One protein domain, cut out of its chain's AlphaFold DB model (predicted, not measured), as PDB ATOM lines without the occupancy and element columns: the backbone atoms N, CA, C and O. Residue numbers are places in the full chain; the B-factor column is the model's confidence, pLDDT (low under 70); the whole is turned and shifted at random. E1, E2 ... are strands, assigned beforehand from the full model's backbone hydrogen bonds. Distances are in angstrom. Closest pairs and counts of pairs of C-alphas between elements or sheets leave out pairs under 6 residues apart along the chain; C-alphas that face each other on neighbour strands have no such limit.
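What this domain is: This is residues 71 to 114 of the 215 residues of an uncharacterized protein of Serratia rubidaea (UniProt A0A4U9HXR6). Picture one twisted sheet of four strands laid side by side in chain order, a slab with no named helix over either face. Its strands run back and forth along the longest axis, E1 at one edge and E4 at the other, and residues 110 to 114 turn off from the end of E4 and lead away from one face. The printed part has 44 residues with four named strands, E1, E2, E3 and E4, all antiparallel in the order E1 - E2 - E3 - E4; the class is all strand. The outline is elongated, with spans of 32 by 17 by 15 A, and the whole is only just compact, close to loose, with a radius of gyration of the C-alphas of 11.0 A.

Where its parts are: Find C-alpha 71 at (29.128, -7.086, 29.299); there E1 begins, and it runs over residues 71 to 77 for 20.5 A. Next comes E2, residues 83 to 87, 11.4 A from first to last C-alpha. E3, residues 91 to 98, starts at C-alpha 91 at (22.722, -12.771, 20.713) and is 23.7 A long. E4, residues 101 to 109, is the longest strand by residues; it covers 24.9 A and ends at C-alpha 109 at (18.437, -12.658, 18.949).

How they stand to each other: The four strands form a meander, each strand the antiparallel neighbour of the one before. Begin with the hairpin of E1 and E2, whose directions stand at 161 degrees; look for N 74 and O 87, 2.8 A apart and within hydrogen-bond range. E2 and E3 are a hairpin too, at 172 degrees, with N 86 and O 93 at 2.8 A and N 95 and O 84 at 3.0 A. E3 and E4 make the last hairpin, at 163 degrees; N 94 and O 106 are 2.8 A apart, and the C-alphas of Arg 93 and Ala 107, which face each other, are 4.4 A apart. E1 and E4 are the edge strands and are apart. From edge to edge the strands' lines turn by 29 degrees, and the way across the sheet turns by 22 degrees.

The domain as a whole: The two C-alphas farthest apart are those of Ser 71 and Gly 99, 33.0 A, while the first and last printed C-alphas, Ser 71 and Cys 114, are 16.7 A apart. The printed part has no cut, and the links E1 to E2, E2 to E3 and E3 to E4 are tight. In the B-factor column you find a mean pLDDT of 88.6 for the printed part; residues 111 to 114 are under 70.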
ATOM      1  N   SER A  71      29.443  -6.074  30.304       91.38
ATOM      2  CA  SER A  71      29.128  -7.086  29.299       91.38
ATOM      3  C   SER A  71      29.974  -8.336  29.494       91.38
ATOM      4  O   SER A  71      31.193  -8.262  29.655       91.38
ATOM      5  N   VAL A  72      29.338  -9.504  29.403       93.06
ATOM      6  CA  VAL A  72      30.019 -10.803  29.430       93.06
ATOM      7  C   VAL A  72      29.668 -11.575  28.167       93.06
ATOM      8  O   VAL A  72      28.508 -11.640  27.765       93.06
ATOM      9  N   THR A  73      30.685 -12.141  27.523       93.81
ATOM     10  CA  THR A  73      30.519 -13.074  26.407       93.81
ATOM     11  C   THR A  73      30.984 -14.453  26.836       93.81
ATOM     12  O   THR A  73      32.125 -14.596  27.261       93.81
ATOM     13  N   HIS A  74      30.132 -15.461  26.687       93.94
ATOM     14  CA  HIS A  74      30.446 -16.856  26.975       93.94
ATOM     15  C   HIS A  74      30.735 -17.637  25.698       93.94
ATOM     16  O   HIS A  74      30.175 -17.347  24.639       93.94
ATOM     17  N   TYR A  75      31.570 -18.662  25.816       93.06
ATOM     18  CA  TYR A  75      31.906 -19.576  24.732       93.06
ATOM     19  C   TYR A  75      31.803 -21.020  25.214       93.06
ATOM     20  O   TYR A  75      32.061 -21.314  26.379       93.06
ATOM     21  N   ALA A  76      31.447 -21.913  24.297       91.00
ATOM     22  CA  ALA A  76      31.380 -23.345  24.544       91.00
ATOM     23  C   ALA A  76      32.073 -24.109  23.420       91.00
ATOM     24  O   ALA A  76      32.010 -23.698  22.255       91.00
ATOM     25  N   TYR A  77      32.678 -25.239  23.774       92.50
ATOM     26  CA  TYR A  77      33.438 -26.089  22.866       92.50
ATOM     27  C   TYR A  77      33.024 -27.554  23.009       92.50
ATOM     28  O   TYR A  77      32.484 -27.963  24.038       92.50
ATOM     29  N   ASP A  78      33.258 -28.336  21.959       91.19
ATOM     30  CA  ASP A  78      33.174 -29.792  22.016       91.19
ATOM     31  C   ASP A  78      34.490 -30.424  22.505       91.19
ATOM     32  O   ASP A  78      35.491 -29.746  22.740       91.19
ATOM     33  N   GLY A  79      34.502 -31.752  22.652       89.69
ATOM     34  CA  GLY A  79      35.689 -32.493  23.095       89.69
ATOM     35  C   GLY A  79      36.873 -32.462  22.119       89.69
ATOM     36  O   GLY A  79      37.965 -32.870  22.496       89.69
ATOM     37  N   LEU A  80      36.675 -31.981  20.887       91.12
ATOM     38  CA  LEU A  80      37.745 -31.746  19.912       91.12
ATOM     39  C   LEU A  80      38.259 -30.297  19.964       91.12
ATOM     40  O   LEU A  80      39.129 -29.924  19.184       91.12
ATOM     41  N   GLY A  81      37.728 -29.471  20.871       90.81
ATOM     42  CA  GLY A  81      38.108 -28.069  21.033       90.81
ATOM     43  C   GLY A  81      37.517 -27.133  19.987       90.81
ATOM     44  O   GLY A  81      37.956 -25.989  19.860       90.81
ATOM     45  N   ARG A  82      36.502 -27.574  19.243       93.50
ATOM     46  CA  ARG A  82      35.812 -26.723  18.272       93.50
ATOM     47  C   ARG A  82      34.696 -25.981  18.968       93.50
ATOM     48  O   ARG A  82      33.980 -26.540  19.796       93.50
ATOM     49  N   ARG A  83      34.521 -24.711  18.618       94.31
ATOM     50  CA  ARG A  83      33.465 -23.884  19.200       94.31
ATOM     51  C   ARG A  83      32.100 -24.408  18.761       94.31
ATOM     52  O   ARG A  83      31.862 -24.557  17.567       94.31
ATOM     53  N   ILE A  84      31.214 -24.640  19.722       95.25
ATOM     54  CA  ILE A  84      29.815 -25.045  19.504       95.25
ATOM     55  C   ILE A  84      28.828 -23.952  19.911       95.25
ATOM     56  O   ILE A  84      27.689 -23.963  19.456       95.25
ATOM     57  N   GLY A  85      29.263 -22.983  20.723       93.44
ATOM     58  CA  GLY A  85      28.410 -21.895  21.188       93.44
ATOM     59  C   GLY A  85      29.174 -20.605  21.468       93.44
ATOM     60  O   GLY A  85      30.335 -20.620  21.883       93.44
ATOM     61  N   LYS A  86      28.495 -19.482  21.251       93.88
ATOM     62  CA  LYS A  86      28.886 -18.141  21.683       93.88
ATOM     63  C   LYS A  86      27.636 -17.419  22.164       93.88
ATOM     64  O   LYS A  86      26.653 -17.364  21.439       93.88
ATOM     65  N   GLN A  87      27.684 -16.826  23.343       93.06
ATOM     66  CA  GLN A  87      26.572 -16.052  23.878       93.06
ATOM     67  C   GLN A  87      27.062 -14.680  24.310       93.06
ATOM     68  O   GLN A  87      28.000 -14.583  25.094       93.06
ATOM     69  N   THR A  88      26.430 -13.631  23.800       92.56
ATOM     70  CA  THR A  88      26.606 -12.248  24.249       92.56
ATOM     71  C   THR A  88      25.369 -11.812  25.038       92.56
ATOM     72  O   THR A  88      24.418 -12.575  25.211       92.56
ATOM     73  N   ALA A  89      25.348 -10.560  25.494       88.94
ATOM     74  CA  ALA A  89      24.158  -9.977  26.113       88.94
ATOM     75  C   ALA A  89      22.948  -9.894  25.156       88.94
ATOM     76  O   ALA A  89      21.811  -9.800  25.612       88.94
ATOM     77  N   THR A  90      23.181  -9.913  23.841       88.94
ATOM     78  CA  THR A  90      22.165  -9.605  22.824       88.94
ATOM     79  C   THR A  90      21.885 -10.749  21.858       88.94
ATOM     80  O   THR A  90      20.830 -10.748  21.230       88.94
ATOM     81  N   GLU A  91      22.793 -11.711  21.719       92.19
ATOM     82  CA  GLU A  91      22.722 -12.771  20.713       92.19
ATOM     83  C   GLU A  91      23.287 -14.073  21.280       92.19
ATOM     84  O   GLU A  91      24.317 -14.088  21.960       92.19
ATOM     85  N   SER A  92      22.641 -15.182  20.939       92.56
ATOM     86  CA  SER A  92      23.196 -16.522  21.110       92.56
ATOM     87  C   SER A  92      23.481 -17.118  19.734       92.56
ATOM     88  O   SER A  92      22.633 -17.086  18.849       92.56
ATOM     89  N   ARG A  93      24.683 -17.655  19.538       93.25
ATOM     90  CA  ARG A  93      25.145 -18.229  18.274       93.25
ATOM     91  C   ARG A  93      25.641 -19.652  18.477       93.25
ATOM     92  O   ARG A  93      26.463 -19.899  19.359       93.25
ATOM     93  N   TRP A  94      25.182 -20.562  17.629       93.38
ATOM     94  CA  TRP A  94      25.461 -21.994  17.683       93.38
ATOM     95  C   TRP A  94      26.152 -22.471  16.412       93.38
ATOM     96  O   TRP A  94      25.825 -22.013  15.317       93.38
ATOM     97  N   PHE A  95      27.082 -23.412  16.563       92.75
ATOM     98  CA  PHE A  95      27.870 -23.967  15.464       92.75
ATOM     99  C   PHE A  95      27.704 -25.485  15.410       92.75
ATOM    100  O   PHE A  95      27.886 -26.174  16.417       92.75
ATOM    101  N   TYR A  96      27.390 -26.001  14.225       92.75
ATOM    102  CA  TYR A  96      27.182 -27.424  13.973       92.75
ATOM    103  C   TYR A  96      28.261 -27.941  13.031       92.75
ATOM    104  O   TYR A  96      28.489 -27.363  11.971       92.75
ATOM    105  N   TRP A  97      28.901 -29.045  13.405       93.69
ATOM    106  CA  TRP A  97      30.050 -29.609  12.696       93.69
ATOM    107  C   TRP A  97      29.743 -31.013  12.165       93.69
ATOM    108  O   TRP A  97      29.096 -31.807  12.849       93.69
ATOM    109  N   GLN A  98      30.259 -31.339  10.979       94.12
ATOM    110  CA  GLN A  98      30.273 -32.685  10.402       94.12
ATOM    111  C   GLN A  98      31.719 -33.081  10.085       94.12
ATOM    112  O   GLN A  98      32.304 -32.600   9.113       94.12
ATOM    113  N   GLY A  99      32.310 -33.963  10.899       92.62
ATOM    114  CA  GLY A  99      33.771 -34.115  10.878       92.62
ATOM    115  C   GLY A  99      34.408 -32.737  11.063       92.62
ATOM    116  O   GLY A  99      33.865 -31.939  11.819       92.62
ATOM    117  N   ASP A 100      35.467 -32.413  10.329       92.25
ATOM    118  CA  ASP A 100      36.143 -31.108  10.425       92.25
ATOM    119  C   ASP A 100      35.462 -29.974   9.633       92.25
ATOM    120  O   ASP A 100      35.947 -28.842   9.626       92.25
ATOM    121  N   ALA A 101      34.324 -30.244   8.983       94.31
ATOM    122  CA  ALA A 101      33.579 -29.248   8.221       94.31
ATOM    123  C   ALA A 101      32.506 -28.559   9.080       94.31
ATOM    124  O   ALA A 101      31.699 -29.223   9.739       94.31
ATOM    125  N   LEU A 102      32.460 -27.222   9.044       94.62
ATOM    126  CA  LEU A 102      31.354 -26.452   9.613       94.62
ATOM    127  C   LEU A 102      30.125 -26.635   8.718       94.62
ATOM    128  O   LEU A 102      30.130 -26.231   7.558       94.62
ATOM    129  N   LEU A 103      29.082 -27.253   9.262       95.81
ATOM    130  CA  LEU A 103      27.846 -27.545   8.543       95.81
ATOM    131  C   LEU A 103      26.871 -26.368   8.598       95.81
ATOM    132  O   LEU A 103      26.231 -26.049   7.601       95.81
ATOM    133  N   ALA A 104      26.730 -25.746   9.770       93.94
ATOM    134  CA  ALA A 104      25.797 -24.644   9.961       93.94
ATOM    135  C   ALA A 104      26.222 -23.711  11.097       93.94
ATOM    136  O   ALA A 104      26.822 -24.130  12.089       93.94
ATOM    137  N   GLU A 105      25.814 -22.455  10.958       96.25
ATOM    138  CA  GLU A 105      25.867 -21.426  11.986       96.25
ATOM    139  C   GLU A 105      24.454 -20.861  12.165       96.25
ATOM    140  O   GLU A 105      23.791 -20.516  11.187       96.25
ATOM    141  N   VAL A 106      23.981 -20.795  13.407       93.94
ATOM    142  CA  VAL A 106      22.639 -20.298  13.736       93.94
ATOM    143  C   VAL A 106      22.769 -19.199  14.774       93.94
ATOM    144  O   VAL A 106      23.318 -19.436  15.846       93.94
ATOM    145  N   ALA A 107      22.261 -18.012  14.453       93.62
ATOM    146  CA  ALA A 107      22.222 -16.862  15.345       93.62
ATOM    147  C   ALA A 107      20.778 -16.578  15.769       93.62
ATOM    148  O   ALA A 107      19.892 -16.428  14.928       93.62
ATOM    149  N   GLU A 108      20.559 -16.486  17.073       89.75
ATOM    150  CA  GLU A 108      19.274 -16.180  17.683       89.75
ATOM    151  C   GLU A 108      19.382 -14.850  18.440       89.75
ATOM    152  O   GLU A 108      20.277 -14.692  19.282       89.75
ATOM    153  N   PRO A 109      18.500 -13.875  18.159       88.00
ATOM    154  CA  PRO A 109      18.437 -12.658  18.949       88.00
ATOM    155  C   PRO A 109      17.919 -12.975  20.355       88.00
ATOM    156  O   PRO A 109      16.965 -13.730  20.535       88.00
ATOM    157  N   GLY A 110      18.533 -12.350  21.353       71.50
ATOM    158  CA  GLY A 110      18.270 -12.580  22.767       71.50
ATOM    159  C   GLY A 110      19.344 -13.438  23.441       71.50
ATOM    160  O   GLY A 110      19.866 -14.410  22.893       71.50
ATOM    161  N   ALA A 111      19.677 -13.078  24.681       60.41
ATOM    162  CA  ALA A 111      20.450 -13.946  25.556       60.41
ATOM    163  C   ALA A 111      19.533 -15.081  26.029       60.41
ATOM    164  O   ALA A 111      18.734 -14.899  26.952       60.41
ATOM    165  N   SER A 112      19.610 -16.250  25.390       57.19
ATOM    166  CA  SER A 112      18.892 -17.444  25.836       57.19
ATOM    167  C   SER A 112      19.248 -17.695  27.305       57.19
ATOM    168  O   SER A 112      20.392 -18.000  27.641       57.19
ATOM    169  N   ARG A 113      18.277 -17.511  28.209       50.38
ATOM    170  CA  ARG A 113      18.482 -17.351  29.665       50.38
ATOM    171  C   ARG A 113      18.937 -18.621  30.404       50.38
ATOM    172  O   ARG A 113      18.896 -18.678  31.629       50.38
ATOM    173  N   CYS A 114      19.382 -19.642  29.683       45.53
ATOM    174  CA  CYS A 114      19.829 -20.902  30.247       45.53
ATOM    175  C   CYS A 114      21.201 -21.253  29.701       45.53
ATOM    176  O   CYS A 114      21.284 -21.919  28.675       45.53
TER     177      CYS A 114